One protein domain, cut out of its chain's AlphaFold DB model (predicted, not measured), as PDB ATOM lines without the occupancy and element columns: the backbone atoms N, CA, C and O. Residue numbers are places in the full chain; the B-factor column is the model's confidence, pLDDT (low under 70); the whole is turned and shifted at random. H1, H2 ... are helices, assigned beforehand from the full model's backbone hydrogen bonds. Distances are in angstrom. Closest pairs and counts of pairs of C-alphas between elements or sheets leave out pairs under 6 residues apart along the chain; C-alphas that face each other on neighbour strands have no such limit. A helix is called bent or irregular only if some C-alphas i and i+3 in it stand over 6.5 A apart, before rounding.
ATOM      1  N   PRO A 356     -49.169  38.045   2.824       51.72
ATOM      2  CA  PRO A 356     -49.519  39.328   2.220       51.72
ATOM      3  C   PRO A 356     -48.258  40.152   1.930       51.72
ATOM      4  O   PRO A 356     -47.425  40.328   2.816       51.72
ATOM      5  N   ILE A 357     -48.128  40.696   0.713       44.53
ATOM      6  CA  ILE A 357     -46.923  41.410   0.234       44.53
ATOM      7  C   ILE A 357     -46.527  42.588   1.143       44.53
ATOM      8  O   ILE A 357     -45.344  42.864   1.309       44.53
ATOM      9  N   GLN A 358     -47.495  43.227   1.807       44.06
ATOM     10  CA  GLN A 358     -47.269  44.310   2.779       44.06
ATOM     11  C   GLN A 358     -46.533  43.861   4.058       44.06
ATOM     12  O   GLN A 358     -46.116  44.692   4.857       44.06
ATOM     13  N   SER A 359     -46.366  42.551   4.260       45.09
ATOM     14  CA  SER A 359     -45.612  41.953   5.369       45.09
ATOM     15  C   SER A 359     -44.294  41.305   4.926       45.09
ATOM     16  O   SER A 359     -43.587  40.721   5.748       45.09
ATOM     17  N   THR A 360     -43.943  41.411   3.640       44.81
ATOM     18  CA  THR A 360     -42.731  40.808   3.086       44.81
ATOM     19  C   THR A 360     -41.578  41.798   3.160       44.81
ATOM     20  O   THR A 360     -41.553  42.815   2.473       44.81
ATOM     21  N   PHE A 361     -40.598  41.489   4.001       51.59
ATOM     22  CA  PHE A 361     -39.389  42.291   4.138       51.59
ATOM     23  C   PHE A 361     -38.470  42.087   2.926       51.59
ATOM     24  O   PHE A 361     -38.077  40.963   2.625       51.59
ATOM     25  N   SER A 362     -38.111  43.177   2.244       54.94
ATOM     26  CA  SER A 362     -37.224  43.197   1.068       54.94
ATOM     27  C   SER A 362     -35.758  43.487   1.419       54.94
ATOM     28  O   SER A 362     -34.954  43.765   0.533       54.94
ATOM     29  N   VAL A 363     -35.384  43.448   2.704       60.75
ATOM     30  CA  VAL A 363     -34.013  43.771   3.119       60.75
ATOM     31  C   VAL A 363     -33.105  42.569   2.849       60.75
ATOM     32  O   VAL A 363     -33.315  41.509   3.447       60.75
ATOM     33  N   PRO A 364     -32.070  42.697   2.004       62.84
ATOM     34  CA  PRO A 364     -31.129  41.610   1.790       62.84
ATOM     35  C   PRO A 364     -30.336  41.326   3.076       62.84
ATOM     36  O   PRO A 364     -30.000  42.243   3.834       62.84
ATOM     37  N   ILE A 365     -30.046  40.048   3.336       64.56
ATOM     38  CA  ILE A 365     -29.322  39.598   4.537       64.56
ATOM     39  C   ILE A 365     -27.956  40.311   4.607       64.56
ATOM     40  O   ILE A 365     -27.257  40.422   3.597       64.56
ATOM     41  N   TYR A 366     -27.596  40.829   5.788       65.50
ATOM     42  CA  TYR A 366     -26.377  41.623   6.026       65.50
ATOM     43  C   TYR A 366     -26.231  42.830   5.083       65.50
ATOM     44  O   TYR A 366     -25.180  43.049   4.477       65.50
ATOM     45  N   GLY A 367     -27.321  43.576   4.881       62.50
ATOM     46  CA  GLY A 367     -27.349  44.732   3.980       62.50
ATOM     47  C   GLY A 367     -27.049  44.404   2.511       62.50
ATOM     48  O   GLY A 367     -26.750  45.304   1.731       62.50
ATOM     49  N   GLY A 368     -27.099  43.125   2.120       67.50
ATOM     50  CA  GLY A 368     -26.776  42.683   0.767       67.50
ATOM     51  C   GLY A 368     -25.287  42.687   0.444       67.50
ATOM     52  O   GLY A 368     -24.936  42.679  -0.725       67.50
ATOM     53  N   ILE A 369     -24.385  42.661   1.429       68.50
ATOM     54  CA  ILE A 369     -22.935  42.545   1.169       68.50
ATOM     55  C   ILE A 369     -22.614  41.300   0.323       68.50
ATOM     56  O   ILE A 369     -21.819  41.356  -0.617       68.50
ATOM     57  N   PHE A 370     -23.301  40.191   0.596       67.88
ATOM     58  CA  PHE A 370     -23.109  38.925  -0.115       67.88
ATOM     59  C   PHE A 370     -23.712  38.906  -1.525       67.88
ATOM     60  O   PHE A 370     -23.366  38.042  -2.324       67.88
ATOM     61  N   ASN A 371     -24.525  39.900  -1.886       71.69
ATOM     62  CA  ASN A 371     -25.141  40.013  -3.207       71.69
ATOM     63  C   ASN A 371     -24.118  40.208  -4.328       71.69
ATOM     64  O   ASN A 371     -24.304  39.702  -5.433       71.69
ATOM     65  N   ASN A 372     -23.052  40.964  -4.053       71.19
ATOM     66  CA  ASN A 372     -21.978  41.202  -5.016       71.19
ATOM     67  C   ASN A 372     -21.122  39.951  -5.208       71.19
ATOM     68  O   ASN A 372     -20.720  39.651  -6.330       71.19
ATOM     69  N   MET A 373     -20.877  39.218  -4.118       70.00
ATOM     70  CA  MET A 373     -20.202  37.923  -4.164       70.00
ATOM     71  C   MET A 373     -21.029  36.945  -4.996       70.00
ATOM     72  O   MET A 373     -20.494  36.393  -5.947       70.00
ATOM     73  N   GLU A 374     -22.340  36.838  -4.735       70.44
ATOM     74  CA  GLU A 374     -23.264  36.015  -5.527       70.44
ATOM     75  C   GLU A 374     -23.231  36.411  -7.009       70.44
ATOM     76  O   GLU A 374     -23.072  35.550  -7.870       70.44
ATOM     77  N   PHE A 375     -23.328  37.705  -7.337       71.94
ATOM     78  CA  PHE A 375     -23.282  38.189  -8.722       71.94
ATOM     79  C   PHE A 375     -21.967  37.813  -9.424       71.94
ATOM     80  O   PHE A 375     -21.989  37.350 -10.567       71.94
ATOM     81  N   LEU A 376     -20.828  37.967  -8.739       76.25
ATOM     82  CA  LEU A 376     -19.508  37.617  -9.263       76.25
ATOM     83  C   LEU A 376     -19.372  36.104  -9.477       76.25
ATOM     84  O   LEU A 376     -19.001  35.664 -10.564       76.25
ATOM     85  N   THR A 377     -19.706  35.300  -8.466       73.56
ATOM     86  CA  THR A 377     -19.565  33.837  -8.514       73.56
ATOM     87  C   THR A 377     -20.586  33.177  -9.435       73.56
ATOM     88  O   THR A 377     -20.329  32.104  -9.974       73.56
ATOM     89  N   SER A 378     -21.741  33.809  -9.651       68.69
ATOM     90  CA  SER A 378     -22.775  33.340 -10.580       68.69
ATOM     91  C   SER A 378     -22.587  33.837 -12.016       68.69
ATOM     92  O   SER A 378     -23.428  33.537 -12.865       68.69
ATOM     93  N   ALA A 379     -21.519  34.595 -12.298       72.06
ATOM     94  CA  ALA A 379     -21.274  35.240 -13.591       72.06
ATOM     95  C   ALA A 379     -22.489  36.053 -14.095       72.06
ATOM     96  O   ALA A 379     -22.834  36.029 -15.275       72.06
ATOM     97  N   GLY A 380     -23.172  36.749 -13.180       68.19
ATOM     98  CA  GLY A 380     -24.367  37.546 -13.466       68.19
ATOM     99  C   GLY A 380     -25.686  36.763 -13.528       68.19
ATOM    100  O   GLY A 380     -26.739  37.367 -13.731       68.19
ATOM    101  N   SER A 381     -25.677  35.443 -13.314       69.00
ATOM    102  CA  SER A 381     -26.893  34.619 -13.264       69.00
ATOM    103  C   SER A 381     -27.557  34.673 -11.882       69.00
ATOM    104  O   SER A 381     -27.504  33.729 -11.094       69.00
ATOM    105  N   VAL A 382     -28.254  35.774 -11.599       69.19
ATOM    106  CA  VAL A 382     -28.976  36.007 -10.333       69.19
ATOM    107  C   VAL A 382     -30.456  35.611 -10.446       69.19
ATOM    108  O   VAL A 382     -31.008  35.544 -11.545       69.19
ATOM    109  N   ASN A 383     -31.097  35.254  -9.324       67.81
ATOM    110  CA  ASN A 383     -32.512  34.860  -9.277       67.81
ATOM    111  C   ASN A 383     -33.412  35.893 -10.002       67.81
ATOM    112  O   ASN A 383     -33.400  37.058  -9.607       67.81
ATOM    113  N   PRO A 384     -34.226  35.498 -11.004       68.38
ATOM    114  CA  PRO A 384     -35.058  36.435 -11.768       68.38
ATOM    115  C   PRO A 384     -35.997  37.277 -10.901       68.38
ATOM    116  O   PRO A 384     -36.096  38.480 -11.103       68.38
ATOM    117  N   LYS A 385     -36.587  36.688  -9.851       66.06
ATOM    118  CA  LYS A 385     -37.438  37.424  -8.897       66.06
ATOM    119  C   LYS A 385     -36.684  38.534  -8.164       66.06
ATOM    120  O   LYS A 385     -37.268  39.520  -7.742       66.06
ATOM    121  N   ARG A 386     -35.372  38.372  -7.983       66.44
ATOM    122  CA  ARG A 386     -34.503  39.373  -7.358       66.44
ATOM    123  C   ARG A 386     -34.214  40.520  -8.325       66.44
ATOM    124  O   ARG A 386     -34.168  41.662  -7.890       66.44
ATOM    125  N   ILE A 387     -34.075  40.217  -9.616       66.56
ATOM    126  CA  ILE A 387     -33.958  41.222 -10.680       66.56
ATOM    127  C   ILE A 387     -35.259  42.031 -10.776       66.56
ATOM    128  O   ILE A 387     -35.205  43.255 -10.804       66.56
ATOM    129  N   GLU A 388     -36.418  41.365 -10.731       66.88
ATOM    130  CA  GLU A 388     -37.737  42.025 -10.695       66.88
ATOM    131  C   GLU A 388     -37.881  42.979  -9.500       66.88
ATOM    132  O   GLU A 388     -38.455  44.054  -9.632       66.88
ATOM    133  N   LEU A 389     -37.321  42.610  -8.346       64.19
ATOM    134  CA  LEU A 389     -37.333  43.425  -7.129       64.19
ATOM    135  C   LEU A 389     -36.168  44.434  -7.049       64.19
ATOM    136  O   LEU A 389     -35.972  45.042  -5.999       64.19
ATOM    137  N   GLY A 390     -35.363  44.600  -8.110       64.06
ATOM    138  CA  GLY A 390     -34.221  45.532  -8.135       64.06
ATOM    139  C   GLY A 390     -33.127  45.210  -7.110       64.06
ATOM    140  O   GLY A 390     -32.348  46.071  -6.707       64.06
ATOM    141  N   MET A 391     -33.094  43.968  -6.641       65.12
ATOM    142  CA  MET A 391     -32.231  43.519  -5.563       65.12
ATOM    143  C   MET A 391     -30.968  42.832  -6.072       65.12
ATOM    144  O   MET A 391     -30.247  42.337  -5.225       65.12
ATOM    145  N   ASP A 392     -30.700  42.742  -7.380       65.00
ATOM    146  CA  ASP A 392     -29.655  41.929  -8.043       65.00
ATOM    147  C   ASP A 392     -28.206  42.291  -7.672       65.00
ATOM    148  O   ASP A 392     -27.325  41.426  -7.673       65.00
ATOM    149  N   LYS A 393     -27.973  43.528  -7.235       65.81
ATOM    150  CA  LYS A 393     -26.689  44.001  -6.702       65.81
ATOM    151  C   LYS A 393     -26.835  44.450  -5.257       65.81
ATOM    152  O   LYS A 393     -27.945  44.614  -4.747       65.81
ATOM    153  N   ALA A 394     -25.714  44.620  -4.559       64.44
ATOM    154  CA  ALA A 394     -25.758  45.300  -3.275       64.44
ATOM    155  C   ALA A 394     -26.224  46.744  -3.511       64.44
ATOM    156  O   ALA A 394     -25.543  47.530  -4.169       64.44
ATOM    157  N   THR A 395     -27.400  47.094  -3.009       68.12
ATOM    158  CA  THR A 395     -27.888  48.469  -3.043       68.12
ATOM    159  C   THR A 395     -27.029  49.280  -2.081       68.12
ATOM    160  O   THR A 395     -26.979  48.978  -0.889       68.12
ATOM    161  N   THR A 396     -26.339  50.308  -2.592       72.88
ATOM    162  CA  THR A 396     -25.417  51.154  -1.809       72.88
ATOM    163  C   THR A 396     -26.057  51.640  -0.511       72.88
ATOM    164  O   THR A 396     -25.400  51.692   0.522       72.88
ATOM    165  N   PHE A 397     -27.362  51.917  -0.541       79.38
ATOM    166  CA  PHE A 397     -28.145  52.288   0.631       79.38
ATOM    167  C   PHE A 397     -28.114  51.232   1.751       79.38
ATOM    168  O   PHE A 397     -27.747  51.562   2.877       79.38
ATOM    169  N   HIS A 398     -28.437  49.967   1.457       78.38
ATOM    170  CA  HIS A 398     -28.501  48.907   2.470       78.38
ATOM    171  C   HIS A 398     -27.135  48.617   3.090       78.38
ATOM    172  O   HIS A 398     -27.035  48.478   4.305       78.38
ATOM    173  N   VAL A 399     -26.074  48.580   2.278       79.88
ATOM    174  CA  VAL A 399     -24.708  48.344   2.772       79.88
ATOM    175  C   VAL A 399     -24.251  49.492   3.669       79.88
ATOM    176  O   VAL A 399     -23.699  49.260   4.742       79.88
ATOM    177  N   VAL A 400     -24.500  50.737   3.255       83.44
ATOM    178  CA  VAL A 400     -24.102  51.919   4.026       83.44
ATOM    179  C   VAL A 400     -24.859  51.996   5.351       83.44
ATOM    180  O   VAL A 400     -24.235  52.253   6.379       83.44
ATOM    181  N   GLU A 401     -26.172  51.759   5.366       84.94
ATOM    182  CA  GLU A 401     -26.947  51.746   6.614       84.94
ATOM    183  C   GLU A 401     -26.582  50.563   7.516       84.94
ATOM    184  O   GLU A 401     -26.493  50.740   8.730       84.94
ATOM    185  N   PHE A 402     -26.253  49.400   6.950       85.81
ATOM    186  CA  PHE A 402     -25.748  48.267   7.722       85.81
ATOM    187  C   PHE A 402     -24.412  48.601   8.403       85.81
ATOM    188  O   PHE A 402     -24.277  48.425   9.612       85.81
ATOM    189  N   ILE A 403     -23.440  49.152   7.662       86.50
ATOM    190  CA  ILE A 403     -22.134  49.566   8.207       86.50
ATOM    191  C   ILE A 403     -22.311  50.646   9.282       86.50
ATOM    192  O   ILE A 403     -21.668  50.579  10.331       86.50
ATOM    193  N   LYS A 404     -23.212  51.615   9.070       88.25
ATOM    194  CA  LYS A 404     -23.556  52.602  10.104       88.25
ATOM    195  C   LYS A 404     -24.149  51.934  11.339       88.25
ATOM    196  O   LYS A 404     -23.720  52.249  12.439       88.25
ATOM    197  N   GLY A 405     -25.061  50.978  11.173       86.00
ATOM    198  CA  GLY A 405     -25.629  50.198  12.272       86.00
ATOM    199  C   GLY A 405     -24.590  49.395  13.066       86.00
ATOM    200  O   GLY A 405     -24.808  49.132  14.246       86.00
ATOM    201  N   VAL A 406     -23.460  49.030  12.451       87.75
ATOM    202  CA  VAL A 406     -22.335  48.376  13.137       87.75
ATOM    203  C   VAL A 406     -21.460  49.385  13.879       87.75
ATOM    204  O   VAL A 406     -21.198  49.183  15.050       87.75
ATOM    205  N   PHE A 407     -20.986  50.458  13.240       88.69
ATOM    206  CA  PHE A 407     -19.944  51.311  13.845       88.69
ATOM    207  C   PHE A 407     -20.466  52.585  14.518       88.69
ATOM    208  O   PHE A 407     -19.860  53.096  15.462       88.69
ATOM    209  N   VAL A 408     -21.576  53.123  14.021       90.00
ATOM    210  CA  VAL A 408     -22.175  54.396  14.446       90.00
ATOM    211  C   VAL A 408     -23.705  54.271  14.524       90.00
ATOM    212  O   VAL A 408     -24.434  55.020  13.863       90.00
ATOM    213  N   PRO A 409     -24.228  53.333  15.343       88.81
ATOM    214  CA  PRO A 409     -25.659  53.021  15.375       88.81
ATOM    215  C   PRO A 409     -26.527  54.206  15.815       88.81
ATOM    216  O   PRO A 409     -27.703  54.280  15.466       88.81
ATOM    217  N   PHE A 410     -25.947  55.171  16.532       89.50
ATOM    218  CA  PHE A 410     -26.627  56.385  16.980       89.50
ATOM    219  C   PHE A 410     -27.131  57.257  15.824       89.50
ATOM    220  O   PHE A 410     -28.197  57.857  15.938       89.50
ATOM    221  N   VAL A 411     -26.416  57.295  14.692       89.00
ATOM    222  CA  VAL A 411     -26.844  58.061  13.509       89.00
ATOM    223  C   VAL A 411     -28.100  57.440  12.911       89.00
ATOM    224  O   VAL A 411     -29.065  58.148  12.620       89.00
ATOM    225  N   SER A 412     -28.098  56.118  12.736       87.88
ATOM    226  CA  SER A 412     -29.236  55.399  12.164       87.88
ATOM    227  C   SER A 412     -30.431  55.404  13.121       87.88
ATOM    228  O   SER A 412     -31.548  55.665  12.681       87.88
ATOM    229  N   LEU A 413     -30.212  55.219  14.429       90.12
ATOM    230  CA  LEU A 413     -31.275  55.275  15.438       90.12
ATOM    231  C   LEU A 413     -31.930  56.659  15.514       90.12
ATOM    232  O   LEU A 413     -33.157  56.748  15.492       90.12
ATOM    233  N   HIS A 414     -31.135  57.733  15.562       89.44
ATOM    234  CA  HIS A 414     -31.673  59.091  15.634       89.44
ATOM    235  C   HIS A 414     -32.530  59.420  14.415       89.44
ATOM    236  O   HIS A 414     -33.631  59.935  14.573       89.44
ATOM    237  N   LYS A 415     -32.057  59.059  13.213       87.50
ATOM    238  CA  LYS A 415     -32.802  59.264  11.964       87.50
ATOM    239  C   LYS A 415     -34.109  58.476  11.918       87.50
ATOM    240  O   LYS A 415     -35.122  58.990  11.469       87.50
ATOM    241  N   VAL A 416     -34.111  57.232  12.395       86.88
ATOM    242  CA  VAL A 416     -35.350  56.442  12.489       86.88
ATOM    243  C   VAL A 416     -36.347  57.118  13.433       86.88
ATOM    244  O   VAL A 416     -37.525  57.236  13.104       86.88
ATOM    245  N   LEU A 417     -35.886  57.589  14.593       86.62
ATOM    246  CA  LEU A 417     -36.746  58.249  15.573       86.62
ATOM    247  C   LEU A 417     -37.240  59.624  15.097       86.62
ATOM    248  O   LEU A 417     -38.403  59.944  15.331       86.62
ATOM    249  N   SER A 418     -36.402  60.421  14.426       85.06
ATOM    250  CA  SER A 418     -36.802  61.722  13.871       85.06
ATOM    251  C   SER A 418     -37.872  61.573  12.796       85.06
ATOM    252  O   SER A 418     -38.862  62.299  12.833       85.06
ATOM    253  N   ASP A 419     -37.710  60.594  11.905       82.50
ATOM    254  CA  ASP A 419     -38.627  60.373  10.784       82.50
ATOM    255  C   ASP A 419     -39.953  59.751  11.262       82.50
ATOM    256  O   ASP A 419     -41.029  60.099  10.779       82.50
ATOM    257  N   ALA A 420     -39.906  58.841  12.243       78.50
ATOM    258  CA  ALA A 420     -41.104  58.185  12.770       78.50
ATOM    259  C   ALA A 420     -41.866  59.034  13.810       78.50
ATOM    260  O   ALA A 420     -43.098  58.950  13.894       78.50
ATOM    261  N   TYR A 421     -41.154  59.848  14.605       82.06
ATOM    262  CA  TYR A 421     -41.688  60.612  15.743       82.06
ATOM    263  C   TYR A 421     -41.202  62.080  15.767       82.06
ATOM    264  O   TYR A 421     -40.571  62.509  16.740       82.06
ATOM    265  N   PRO A 422     -41.547  62.908  14.764       75.81
ATOM    266  CA  PRO A 422     -40.989  64.259  14.607       75.81
ATOM    267  C   PRO A 422     -41.350  65.240  15.738       75.81
ATOM    268  O   PRO A 422     -40.606  66.180  16.010       75.81
ATOM    269  N   ARG A 423     -42.468  65.025  16.452       73.38
ATOM    270  CA  ARG A 423     -42.921  65.912  17.547       73.38
ATOM    271  C   ARG A 423     -42.137  65.753  18.859       73.38
ATOM    272  O   ARG A 423     -42.195  66.643  19.699       73.38
ATOM    273  N   ASN A 424     -41.378  64.666  19.032       77.81
ATOM    274  CA  ASN A 424     -40.751  64.303  20.310       77.81
ATOM    275  C   ASN A 424     -39.213  64.406  20.280       77.81
ATOM    276  O   ASN A 424     -38.523  63.541  20.820       77.81
ATOM    277  N   SER A 425     -38.658  65.466  19.683       80.88
ATOM    278  CA  SER A 425     -37.205  65.619  19.455       80.88
ATOM    279  C   SER A 425     -36.331  65.424  20.713       80.88
ATOM    280  O   SER A 425     -35.314  64.725  20.663       80.88
ATOM    281  N   LEU A 426     -36.759  65.944  21.873       86.25
ATOM    282  CA  LEU A 426     -36.034  65.765  23.141       86.25
ATOM    283  C   LEU A 426     -35.984  64.290  23.573       86.25
ATOM    284  O   LEU A 426     -34.923  63.785  23.936       86.25
ATOM    285  N   SER A 427     -37.119  63.590  23.490       86.44
ATOM    286  CA  SER A 427     -37.210  62.164  23.827       86.44
ATOM    287  C   SER A 427     -36.395  61.312  22.850       86.44
ATOM    288  O   SER A 427     -35.625  60.451  23.269       86.44
ATOM    289  N   ASN A 428     -36.467  61.616  21.551       88.06
ATOM    290  CA  ASN A 428     -35.705  60.918  20.513       88.06
ATOM    291  C   ASN A 428     -34.194  61.039  20.747       88.06
ATOM    292  O   ASN A 428     -33.450  60.062  20.630       88.06
ATOM    293  N   THR A 429     -33.739  62.238  21.119       88.75
ATOM    294  CA  THR A 429     -32.337  62.501  21.449       88.75
ATOM    295  C   THR A 429     -31.925  61.771  22.727       88.75
ATOM    296  O   THR A 429     -30.873  61.137  22.744       88.75
ATOM    297  N   ALA A 430     -32.767  61.773  23.765       91.25
ATOM    298  CA  ALA A 430     -32.501  61.069  25.020       91.25
ATOM    299  C   ALA A 430     -32.393  59.545  24.835       91.25
ATOM    300  O   ALA A 430     -31.439  58.936  25.317       91.25
ATOM    301  N   VAL A 431     -33.317  58.928  24.087       91.44
ATOM    302  CA  VAL A 431     -33.287  57.486  23.779       91.44
ATOM    303  C   VAL A 431     -32.052  57.129  22.953       91.44
ATOM    304  O   VAL A 431     -31.374  56.144  23.247       91.44
ATOM    305  N   THR A 432     -31.716  57.952  21.955       91.94
ATOM    306  CA  THR A 432     -30.500  57.754  21.152       91.94
ATOM    307  C   THR A 432     -29.251  57.846  22.027       91.94
ATOM    308  O   THR A 432     -28.380  56.982  21.941       91.94
ATOM    309  N   ALA A 433     -29.159  58.856  22.894       92.44
ATOM    310  CA  ALA A 433     -28.030  59.035  23.801       92.44
ATOM    311  C   ALA A 433     -27.890  57.849  24.767       92.44
ATOM    312  O   ALA A 433     -26.794  57.311  24.905       92.44
ATOM    313  N   ALA A 434     -28.994  57.384  25.362       93.56
ATOM    314  CA  ALA A 434     -29.004  56.215  26.237       93.56
ATOM    315  C   ALA A 434     -28.487  54.957  25.519       93.56
ATOM    316  O   ALA A 434     -27.586  54.288  26.024       93.56
ATOM    317  N   TYR A 435     -28.983  54.678  24.307       94.06
ATOM    318  CA  TYR A 435     -28.494  53.558  23.499       94.06
ATOM    319  C   TYR A 435     -26.997  53.688  23.185       94.06
ATOM    320  O   TYR A 435     -26.250  52.721  23.309       94.06
ATOM    321  N   THR A 436     -26.550  54.889  22.813       92.50
ATOM    322  CA  THR A 436     -25.152  55.184  22.457       92.50
ATOM    323  C   THR A 436     -24.208  54.941  23.627       92.50
ATOM    324  O   THR A 436     -23.156  54.324  23.463       92.50
ATOM    325  N   VAL A 437     -24.602  55.396  24.819       93.69
ATOM    326  CA  VAL A 437     -23.845  55.199  26.055       93.69
ATOM    327  C   VAL A 437     -23.721  53.712  26.372       93.69
ATOM    328  O   VAL A 437     -22.606  53.238  26.567       93.69
ATOM    329  N   CYS A 438     -24.824  52.958  26.359       93.81
ATOM    330  CA  CYS A 438     -24.779  51.513  26.589       93.81
ATOM    331  C   CYS A 438     -23.921  50.793  25.534       93.81
ATOM    332  O   CYS A 438     -23.128  49.926  25.888       93.81
ATOM    333  N   TYR A 439     -24.014  51.190  24.262       92.81
ATOM    334  CA  TYR A 439     -23.306  50.543  23.157       92.81
ATOM    335  C   TYR A 439     -21.785  50.711  23.265       92.81
ATOM    336  O   TYR A 439     -21.037  49.734  23.215       92.81
ATOM    337  N   TYR A 440     -21.315  51.943  23.478       91.88
ATOM    338  CA  TYR A 440     -19.883  52.196  23.640       91.88
ATOM    339  C   TYR A 440     -19.351  51.731  24.997       91.88
ATOM    340  O   TYR A 440     -18.203  51.298  25.058       91.88
ATOM    341  N   MET A 441     -20.158  51.752  26.067       90.62
ATOM    342  CA  MET A 441     -19.758  51.145  27.340       90.62
ATOM    343  C   MET A 441     -19.616  49.632  27.224       90.62
ATOM    344  O   MET A 441     -18.643  49.091  27.732       90.62
ATOM    345  N   TRP A 442     -20.526  48.949  26.525       91.06
ATOM    346  CA  TRP A 442     -20.393  47.522  26.240       91.06
ATOM    347  C   TRP A 442     -19.051  47.225  25.555       91.06
ATOM    348  O   TRP A 442     -18.243  46.470  26.095       91.06
ATOM    349  N   ILE A 443     -18.766  47.879  24.426       89.00
ATOM    350  CA  ILE A 443     -17.514  47.670  23.683       89.00
ATOM    351  C   ILE A 443     -16.294  48.055  24.524       89.00
ATOM    352  O   ILE A 443     -15.321  47.308  24.564       89.00
ATOM    353  N   GLY A 444     -16.339  49.192  25.220       88.62
ATOM    354  CA  GLY A 444     -15.237  49.673  26.052       88.62
ATOM    355  C   GLY A 444     -14.926  48.736  27.218       88.62
ATOM    356  O   GLY A 444     -13.759  48.437  27.468       88.62
ATOM    357  N   ILE A 445     -15.957  48.210  27.889       89.25
ATOM    358  CA  ILE A 445     -15.802  47.238  28.976       89.25
ATOM    359  C   ILE A 445     -15.177  45.950  28.436       89.25
ATOM    360  O   ILE A 445     -14.164  45.511  28.982       89.25
ATOM    361  N   PHE A 446     -15.705  45.394  27.340       85.75
ATOM    362  CA  PHE A 446     -15.149  44.179  26.738       85.75
ATOM    363  C   PHE A 446     -13.718  44.380  26.207       85.75
ATOM    364  O   PHE A 446     -12.867  43.516  26.392       85.75
ATOM    365  N   ALA A 447     -13.399  45.539  25.631       85.50
ATOM    366  CA  ALA A 447     -12.038  45.865  25.204       85.50
ATOM    367  C   ALA A 447     -11.060  46.001  26.389       85.50
ATOM    368  O   ALA A 447      -9.869  45.731  26.249       85.50
ATOM    369  N   SER A 448     -11.556  46.381  27.571       81.38
ATOM    370  CA  SER A 448     -10.761  46.520  28.800       81.38
ATOM    371  C   SER A 448     -10.624  45.232  29.629       81.38
ATOM    372  O   SER A 448      -9.989  45.253  30.691       81.38
ATOM    373  N   LEU A 449     -11.181  44.106  29.149       68.31
ATOM    374  CA  LEU A 449     -11.247  42.820  29.863       68.31
ATOM    375  C   LEU A 449      -9.899  42.257  30.303       68.31
ATOM    376  O   LEU A 449      -9.854  41.505  31.271       68.31
ATOM    377  N   GLY A 450      -8.799  42.680  29.679       61.03
ATOM    378  CA  GLY A 450      -7.451  42.332  30.129       61.03
ATOM    379  C   GLY A 450      -7.089  42.844  31.533       61.03
ATOM    380  O   GLY A 450      -6.020  42.500  32.021       61.03
ATOM    381  N   SER A 451      -7.934  43.661  32.183       59.66
ATOM    382  CA  SER A 451      -7.603  44.294  33.467       59.66
ATOM    383  C   SER A 451      -8.389  43.807  34.698       59.66
ATOM    384  O   SER A 451      -7.800  43.838  35.777       59.66
ATOM    385  N   LYS A 452      -9.665  43.370  34.606       70.25
ATOM    386  CA  LYS A 452     -10.473  42.899  35.770       70.25
ATOM    387  C   LYS A 452     -11.653  41.992  35.374       70.25
ATOM    388  O   LYS A 452     -12.588  42.452  34.721       70.25
ATOM    389  N   GLU A 453     -11.693  40.758  35.883       70.62
ATOM    390  CA  GLU A 453     -12.779  39.785  35.625       70.62
ATOM    391  C   GLU A 453     -14.166  40.258  36.116       70.62
ATOM    392  O   GLU A 453     -15.184  39.992  35.480       70.62
ATOM    393  N   GLY A 454     -14.230  41.051  37.194       74.75
ATOM    394  CA  GLY A 454     -15.495  41.566  37.747       74.75
ATOM    395  C   GLY A 454     -16.254  42.557  36.848       74.75
ATOM    396  O   GLY A 454     -17.417  42.861  37.110       74.75
ATOM    397  N   LEU A 455     -15.628  43.064  35.779       82.12
ATOM    398  CA  LEU A 455     -16.271  43.962  34.813       82.12
ATOM    399  C   LEU A 455     -17.102  43.216  33.756       82.12
ATOM    400  O   LEU A 455     -17.941  43.838  33.107       82.12
ATOM    401  N   ILE A 456     -16.936  41.894  33.615       83.38
ATOM    402  CA  ILE A 456     -17.655  41.076  32.619       83.38
ATOM    403  C   ILE A 456     -19.175  41.219  32.777       83.38
ATOM    404  O   ILE A 456     -19.885  41.432  31.793       83.38
ATOM    405  N   GLY A 457     -19.677  41.161  34.015       85.06
ATOM    406  CA  GLY A 457     -21.110  41.289  34.298       85.06
ATOM    407  C   GLY A 457     -21.684  42.640  33.863       85.06
ATOM    408  O   GLY A 457     -22.766  42.693  33.281       85.06
ATOM    409  N   TRP A 458     -20.934  43.727  34.061       88.31
ATOM    410  CA  TRP A 458     -21.326  45.061  33.602       88.31
ATOM    411  C   TRP A 458     -21.328  45.168  32.079       88.31
ATOM    412  O   TRP A 458     -22.239  45.772  31.515       88.31
ATOM    413  N   GLY A 459     -20.360  44.543  31.406       88.88
ATOM    414  CA  GLY A 459     -20.331  44.467  29.947       88.88
ATOM    415  C   GLY A 459     -21.586  43.792  29.392       88.88
ATOM    416  O   GLY A 459     -22.249  44.347  28.515       88.88
ATOM    417  N   TRP A 460     -21.946  42.623  29.931       88.75
ATOM    418  CA  TRP A 460     -23.162  41.909  29.531       88.75
ATOM    419  C   TRP A 460     -24.437  42.688  29.852       88.75
ATOM    420  O   TRP A 460     -25.345  42.737  29.026       88.75
ATOM    421  N   LEU A 461     -24.497  43.354  31.009       91.31
ATOM    422  CA  LEU A 461     -25.630  44.205  31.369       91.31
ATOM    423  C   LEU A 461     -25.842  45.324  30.339       91.31
ATOM    424  O   LEU A 461     -26.974  45.550  29.913       91.31
ATOM    425  N   MET A 462     -24.768  45.995  29.908       93.00
ATOM    426  CA  MET A 462     -24.849  47.046  28.888       93.00
ATOM    427  C   MET A 462     -25.305  46.496  27.530       93.00
ATOM    428  O   MET A 462     -26.136  47.118  26.871       93.00
ATOM    429  N   PHE A 463     -24.833  45.309  27.140       91.19
ATOM    430  CA  PHE A 463     -25.269  44.633  25.917       91.19
ATOM    431  C   PHE A 463     -26.772  44.308  25.927       91.19
ATOM    432  O   PHE A 463     -27.497  44.671  24.998       91.19
ATOM    433  N   PHE A 464     -27.274  43.692  27.002       91.94
ATOM    434  CA  PHE A 464     -28.703  43.395  27.132       91.94
ATOM    435  C   PHE A 464     -29.552  44.670  27.238       91.94
ATOM    436  O   PHE A 464     -30.644  44.730  26.671       91.94
ATOM    437  N   ALA A 465     -29.041  45.726  27.881       93.56
ATOM    438  CA  ALA A 465     -29.701  47.028  27.913       93.56
ATOM    439  C   ALA A 465     -29.846  47.636  26.506       93.56
ATOM    440  O   ALA A 465     -30.932  48.110  26.162       93.56
ATOM    441  N   CYS A 466     -28.810  47.566  25.659       93.25
ATOM    442  CA  CYS A 466     -28.902  47.974  24.252       93.25
ATOM    443  C   CYS A 466     -30.029  47.236  23.519       93.25
ATOM    444  O   CYS A 466     -30.836  47.870  22.834       93.25
ATOM    445  N   ALA A 467     -30.109  45.915  23.684       91.75
ATOM    446  CA  ALA A 467     -31.139  45.101  23.050       91.75
ATOM    447  C   ALA A 467     -32.555  45.442  23.546       91.75
ATOM    448  O   ALA A 467     -33.477  45.530  22.738       91.75
ATOM    449  N   CYS A 468     -32.729  45.712  24.845       93.12
ATOM    450  CA  CYS A 468     -34.000  46.166  25.419       93.12
ATOM    451  C   CYS A 468     -34.451  47.518  24.851       93.12
ATOM    452  O   CYS A 468     -35.620  47.674  24.486       93.12
ATOM    453  N   ILE A 469     -33.537  48.491  24.760       93.56
ATOM    454  CA  ILE A 469     -33.832  49.827  24.219       93.56
ATOM    455  C   ILE A 469     -34.241  49.714  22.748       93.56
ATOM    456  O   ILE A 469     -35.309  50.193  22.364       93.56
ATOM    457  N   LEU A 470     -33.428  49.042  21.929       93.25
ATOM    458  CA  LEU A 470     -33.701  48.891  20.500       93.25
ATOM    459  C   LEU A 470     -34.963  48.053  20.240       93.25
ATOM    460  O   LEU A 470     -35.771  48.421  19.389       93.25
ATOM    461  N   GLY A 471     -35.182  46.992  21.020       90.69
ATOM    462  CA  GLY A 471     -36.389  46.168  20.954       90.69
ATOM    463  C   GLY A 471     -37.653  46.963  21.271       90.69
ATOM    464  O   GLY A 471     -38.665  46.815  20.588       90.69
ATOM    465  N   SER A 472     -37.583  47.873  22.244       90.31
ATOM    466  CA  SER A 472     -38.694  48.754  22.616       90.31
ATOM    467  C   SER A 472     -38.987  49.798  21.532       90.31
ATOM    468  O   SER A 472     -40.149  50.001  21.175       90.31
ATOM    469  N   VAL A 473     -37.948  50.414  20.950       90.25
ATOM    470  CA  VAL A 473     -38.087  51.325  19.798       90.25
ATOM    471  C   VAL A 473     -38.730  50.603  18.617       90.25
ATOM    472  O   VAL A 473     -39.688  51.102  18.026       90.25
ATOM    473  N   ARG A 474     -38.257  49.393  18.313       88.38
ATOM    474  CA  ARG A 474     -38.813  48.552  17.254       88.38
ATOM    475  C   ARG A 474     -40.273  48.183  17.530       88.38
ATOM    476  O   ARG A 474     -41.100  48.316  16.634       88.38
ATOM    477  N   GLY A 475     -40.611  47.770  18.751       86.25
ATOM    478  CA  GLY A 475     -41.986  47.452  19.142       86.25
ATOM    479  C   GLY A 475     -42.934  48.644  18.973       86.25
ATOM    480  O   GLY A 475     -44.018  48.499  18.406       86.25
ATOM    481  N   GLY A 476     -42.497  49.843  19.376       84.12
ATOM    482  CA  GLY A 476     -43.239  51.089  19.164       84.12
ATOM    483  C   GLY A 476     -43.421  51.434  17.684       84.12
ATOM    484  O   GLY A 476     -44.522  51.802  17.265       84.12
ATOM    485  N   PHE A 477     -42.369  51.255  16.880       82.44
ATOM    486  CA  PHE A 477     -42.419  51.436  15.429       82.44
ATOM    487  C   PHE A 477     -43.469  50.505  14.808       82.44
ATOM    488  O   PHE A 477     -44.342  50.942  14.062       82.44
ATOM    489  N   ARG A 478     -43.469  49.223  15.184       80.06
ATOM    490  CA  ARG A 478     -44.440  48.252  14.666       80.06
ATOM    491  C   ARG A 478     -45.880  48.558  15.050       80.06
ATOM    492  O   ARG A 478     -46.753  48.424  14.199       80.06
ATOM    493  N   ALA A 479     -46.126  48.958  16.299       78.25
ATOM    494  CA  ALA A 479     -47.465  49.315  16.762       78.25
ATOM    495  C   ALA A 479     -48.057  50.479  15.949       78.25
ATOM    496  O   ALA A 479     -49.251  50.497  15.670       78.25
ATOM    497  N   ARG A 480     -47.209  51.421  15.517       76.62
ATOM    498  CA  ARG A 480     -47.610  52.567  14.692       76.62
ATOM    499  C   ARG A 480     -47.948  52.183  13.251       76.62
ATOM    500  O   ARG A 480     -48.922  52.693  12.711       76.62
ATOM    501  N   TYR A 481     -47.154  51.306  12.640       73.12
ATOM    502  CA  TYR A 481     -47.294  50.925  11.225       73.12
ATOM    503  C   TYR A 481     -48.023  49.589  11.015       73.12
ATOM    504  O   TYR A 481     -47.984  49.026   9.927       73.12
ATOM    505  N   ASN A 482     -48.678  49.071  12.059       69.62
ATOM    506  CA  ASN A 482     -49.426  47.811  12.058       69.62
ATOM    507  C   ASN A 482     -48.632  46.603  11.510       69.62
ATOM    508  O   ASN A 482     -49.171  45.720  10.841       69.62
ATOM    509  N   VAL A 483     -47.325  46.558  11.794       70.31
ATOM    510  CA  VAL A 483     -46.445  45.461  11.363       70.31
ATOM    511  C   VAL A 483     -46.574  44.298  12.344       70.31
ATOM    512  O   VAL A 483     -46.278  44.437  13.533       70.31
ATOM    513  N   ARG A 484     -46.974  43.123  11.852       66.81
ATOM    514  CA  ARG A 484     -47.222  41.928  12.673       66.81
ATOM    515  C   ARG A 484     -45.919  41.315  13.207       66.81
ATOM    516  O   ARG A 484     -45.029  40.981  12.437       66.81
ATOM    517  N   SER A 485     -45.805  41.199  14.529       69.38
ATOM    518  CA  SER A 485     -44.700  40.575  15.292       69.38
ATOM    519  C   SER A 485     -45.043  40.659  16.799       69.38
ATOM    520  O   SER A 485     -46.076  41.224  17.175       69.38
ATOM    521  N   ASN A 486     -44.201  40.118  17.676       76.75
ATOM    522  CA  ASN A 486     -44.351  40.140  19.133       76.75
ATOM    523  C   ASN A 486     -43.156  40.846  19.817       76.75
ATOM    524  O   ASN A 486     -42.152  41.167  19.186       76.75
ATOM    525  N   ILE A 487     -43.261  41.058  21.130       82.19
ATOM    526  CA  ILE A 487     -42.226  41.737  21.930       82.19
ATOM    527  C   ILE A 487     -40.931  40.911  22.001       82.19
ATOM    528  O   ILE A 487     -39.839  41.460  21.868       82.19
ATOM    529  N   LEU A 488     -41.042  39.590  22.181       80.38
ATOM    530  CA  LEU A 488     -39.878  38.707  22.303       80.38
ATOM    531  C   LEU A 488     -39.035  38.693  21.020       80.38
ATOM    532  O   LEU A 488     -37.812  38.781  21.083       80.38
ATOM    533  N   GLY A 489     -39.681  38.636  19.859       78.06
ATOM    534  CA  GLY A 489     -39.029  38.668  18.560       78.06
ATOM    535  C   GLY A 489     -38.367  40.009  18.264       78.06
ATOM    536  O   GLY A 489     -37.277  40.035  17.697       78.06
ATOM    537  N   ASP A 490     -38.964  41.119  18.705       84.38
ATOM    538  CA  ASP A 490     -38.333  42.436  18.595       84.38
ATOM    539  C   ASP A 490     -37.068  42.536  19.454       84.38
ATOM    540  O   ASP A 490     -36.059  43.067  18.990       84.38
ATOM    541  N   TYR A 491     -37.094  41.984  20.670       87.12
ATOM    542  CA  TYR A 491     -35.922  41.912  21.542       87.12
ATOM    543  C   TYR A 491     -34.821  41.020  20.950       87.12
ATOM    544  O   TYR A 491     -33.685  41.466  20.820       87.12
ATOM    545  N   MET A 492     -35.150  39.800  20.509       82.81
ATOM    546  CA  MET A 492     -34.162  38.860  19.959       82.81
ATOM    547  C   MET A 492     -33.532  39.357  18.653       82.81
ATOM    548  O   MET A 492     -32.314  39.272  18.483       82.81
ATOM    549  N   ALA A 493     -34.328  39.951  17.756       81.62
ATOM    550  CA  ALA A 493     -33.802  40.589  16.551       81.62
ATOM    551  C   ALA A 493     -32.873  41.764  16.896       81.62
ATOM    552  O   ALA A 493     -31.835  41.943  16.264       81.62
ATOM    553  N   SER A 494     -33.214  42.540  17.925       89.00
ATOM    554  CA  SER A 494     -32.397  43.664  18.390       89.00
ATOM    555  C   SER A 494     -31.125  43.235  19.121       89.00
ATOM    556  O   SER A 494     -30.178  44.010  19.173       89.00
ATOM    557  N   LEU A 495     -31.086  42.021  19.672       86.62
ATOM    558  CA  LEU A 495     -29.935  41.475  20.388       86.62
ATOM    559  C   LEU A 495     -28.845  40.966  19.429       86.62
ATOM    560  O   LEU A 495     -27.674  41.273  19.622       86.62
ATOM    561  N   PHE A 496     -29.218  40.234  18.371       80.19
ATOM    562  CA  PHE A 496     -28.253  39.577  17.466       80.19
ATOM    563  C   PHE A 496     -28.188  40.164  16.058       80.19
ATOM    564  O   PHE A 496     -27.175  40.030  15.375       80.19
ATOM    565  N   PHE A 497     -29.250  40.836  15.618       81.69
ATOM    566  CA  PHE A 497     -29.357  41.405  14.277       81.69
ATOM    567  C   PHE A 497     -29.539  42.927  14.330       81.69
ATOM    568  O   PHE A 497     -30.146  43.505  13.429       81.69
ATOM    569  N   TRP A 498     -28.992  43.599  15.353       87.81
ATOM    570  CA  TRP A 498     -29.156  45.048  15.541       87.81
ATOM    571  C   TRP A 498     -28.823  45.889  14.293       87.81
ATOM    572  O   TRP A 498     -29.619  46.782  13.986       87.81
ATOM    573  N   PRO A 499     -27.764  45.616  13.491       88.12
ATOM    574  CA  PRO A 499     -27.487  46.428  12.304       88.12
ATOM    575  C   PRO A 499     -28.560  46.238  11.225       88.12
ATOM    576  O   PRO A 499     -28.938  47.179  10.524       88.12
ATOM    577  N   GLN A 500     -29.101  45.021  11.125       84.44
ATOM    578  CA  GLN A 500     -30.183  44.697  10.204       84.44
ATOM    579  C   GLN A 500     -31.500  45.333  10.660       84.44
ATOM    580  O   GLN A 500     -32.241  45.851   9.831       84.44
ATOM    581  N   VAL A 501     -31.770  45.359  11.970       87.06
ATOM    582  CA  VAL A 501     -32.934  46.042  12.556       87.06
ATOM    583  C   VAL A 501     -32.900  47.537  12.238       87.06
ATOM    584  O   VAL A 501     -33.921  48.085  11.822       87.06
ATOM    585  N   PHE A 502     -31.737  48.186  12.353       88.19
ATOM    586  CA  PHE A 502     -31.577  49.588  11.959       88.19
ATOM    587  C   PHE A 502     -31.839  49.808  10.473       88.19
ATOM    588  O   PHE A 502     -32.652  50.661  10.115       88.19
ATOM    589  N   THR A 503     -31.196  49.008   9.622       85.19
ATOM    590  CA  THR A 503     -31.354  49.086   8.163       85.19
ATOM    591  C   THR A 503     -32.821  48.913   7.767       85.19
ATOM    592  O   THR A 503     -33.355  49.701   6.990       85.19
ATOM    593  N   GLN A 504     -33.501  47.941   8.377       83.31
ATOM    594  CA  GLN A 504     -34.912  47.653   8.147       83.31
ATOM    595  C   GLN A 504     -35.816  48.828   8.529       83.31
ATOM    596  O   GLN A 504     -36.653  49.239   7.728       83.31
ATOM    597  N   MET A 505     -35.677  49.368   9.744       84.94
ATOM    598  CA  MET A 505     -36.509  50.497  10.172       84.94
ATOM    599  C   MET A 505     -36.251  51.727   9.299       84.94
ATOM    600  O   MET A 505     -37.193  52.425   8.929       84.94
ATOM    601  N   ARG A 506     -34.992  51.963   8.901       85.25
ATOM    602  CA  ARG A 506     -34.634  53.094   8.042       85.25
ATOM    603  C   ARG A 506     -35.251  52.981   6.653       85.25
ATOM    604  O   ARG A 506     -35.784  53.979   6.172       85.25
ATOM    605  N   GLN A 507     -35.184  51.803   6.037       80.12
ATOM    606  CA  GLN A 507     -35.792  51.540   4.734       80.12
ATOM    607  C   GLN A 507     -37.304  51.766   4.781       80.12
ATOM    608  O   GLN A 507     -37.837  52.482   3.942       80.12
ATOM    609  N   HIS A 508     -37.971  51.249   5.813       78.12
ATOM    610  CA  HIS A 508     -39.416  51.400   5.971       78.12
ATOM    611  C   HIS A 508     -39.826  52.882   6.096       78.12
ATOM    612  O   HIS A 508     -40.812  53.306   5.500       78.12
ATOM    613  N   CYS A 509     -39.038  53.711   6.795       77.50
ATOM    614  CA  CYS A 509     -39.268  55.161   6.829       77.50
ATOM    615  C   CYS A 509     -39.154  55.827   5.445       77.50
ATOM    616  O   CYS A 509     -39.914  56.750   5.160       77.50
ATOM    617  N   VAL A 510     -38.205  55.387   4.609       75.69
ATOM    618  CA  VAL A 510     -38.003  55.927   3.252       75.69
ATOM    619  C   VAL A 510     -39.129  55.489   2.317       75.69
ATOM    620  O   VAL A 510     -39.684  56.323   1.613       75.69
ATOM    621  N   GLU A 511     -39.505  54.208   2.333       71.56
ATOM    622  CA  GLU A 511     -40.560  53.656   1.467       71.56
ATOM    623  C   GLU A 511     -41.940  54.263   1.747       71.56
ATOM    624  O   GLU A 511     -42.722  54.476   0.824       71.56
ATOM    625  N   LEU A 512     -42.230  54.590   3.009       67.06
ATOM    626  CA  LEU A 512     -43.484  55.235   3.399       67.06
ATOM    627  C   LEU A 512     -43.543  56.732   3.051       67.06
ATOM    628  O   LEU A 512     -44.574  57.348   3.315       67.06
ATOM    629  N   ASN A 513     -42.475  57.321   2.485       62.97
ATOM    630  CA  ASN A 513     -42.373  58.757   2.188       62.97
ATOM    631  C   ASN A 513     -42.847  59.634   3.362       62.97
ATOM    632  O   ASN A 513     -43.577  60.610   3.185       62.97
TER     633      ASN A 513
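Overview. This is residues 356 to 513 of the 539 residues of the protein "Hypothetical protein" of Oxyrrhis marina (UniProt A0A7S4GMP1). A long helical hairpin, H5 and H6, makes one end of this model, a loosely attached pair of low-confidence helices, H1 and H2, lies at the other, and H8 sits in the middle. H4, H5, H6 and H8 form a loose bundle, helices side by side, with H3 packed on H8 and H7 crossing H6. The printed part has 158 residues with eight named helices, H1 to H8 in order, and no named strand; the class is all helix. It is compact, with a radius of gyration of the C-alphas of 17.4 A and spans of 53 by 41 by 25 A.

Along the chain. Find C-alpha 365 at (-29.322, 39.598, 4.537); there H1 begins, residues 365 to 377, and it is irregular, with C-alphas 367 and 370 8.3 A apart. Next come H2, residues 384 to 388, H3, residues 396 to 407, and H4, residues 409 to 420. From C-alpha 422 at (-40.989, 64.259, 14.607), H5 runs 35.9 A to residue 447; it is irregular, with C-alphas 423 and 426 8.9 A apart, and has a kink of 38 degrees near residue 429. H6, residues 453 to 481, is 43.7 A long and only just irregular, with C-alphas 454 and 457 6.6 A apart. H7 holds residues 487 to 496, and H8, residues 498 to 511, ends at C-alpha 511 at (-40.560, 53.656, 1.467).

Arrangement. Start at H8, the hub, which touches four helices. H3 touches it at a steep tilt of 39 degrees, with C-alphas of Gly 405 and Pro 499 closest at 4.2 A. H4 touches it at a shallow tilt of 32 degrees, the same way, closest at Val 416 and Arg 506, C-alphas 5.6 A apart. H6 touches it with residues 467 to 477 alone, closest at Arg 474 and Met 505, C-alphas 7.7 A apart. H1 touches it with residues 365 to 367 alone, closest at Tyr 366 and Gln 500, C-alphas 6.4 A apart. H5 and H6 are a hairpin at a shallow tilt of 27 degrees, closest at Trp 442 and Gly 459, C-alphas 4.8 A apart. H7 touches H6 at a steep tilt of 51 degrees, closest at Gly 471 and Tyr 491, C-alphas 4.3 A apart. H2 touches no helix. Every O i to N i+4 pair is within hydrogen-bond range in H2, H3, H4, H7 and H8; the counts are 20 of 22 in H5, 23 of 25 in H6 and 4 of 9 in H1, where 7 of 10 O i to N i+3 pairs are within range.

Size, cuts and confidence. The C-alphas farthest apart, of Pro 384 and Lys 452, are 53.9 A apart. The printed part has no cut, and no link between helices is long. Mean pLDDT of the printed part is 79.0; look for values under 70 at, among others, residues 356 to 370 and 380 to 395.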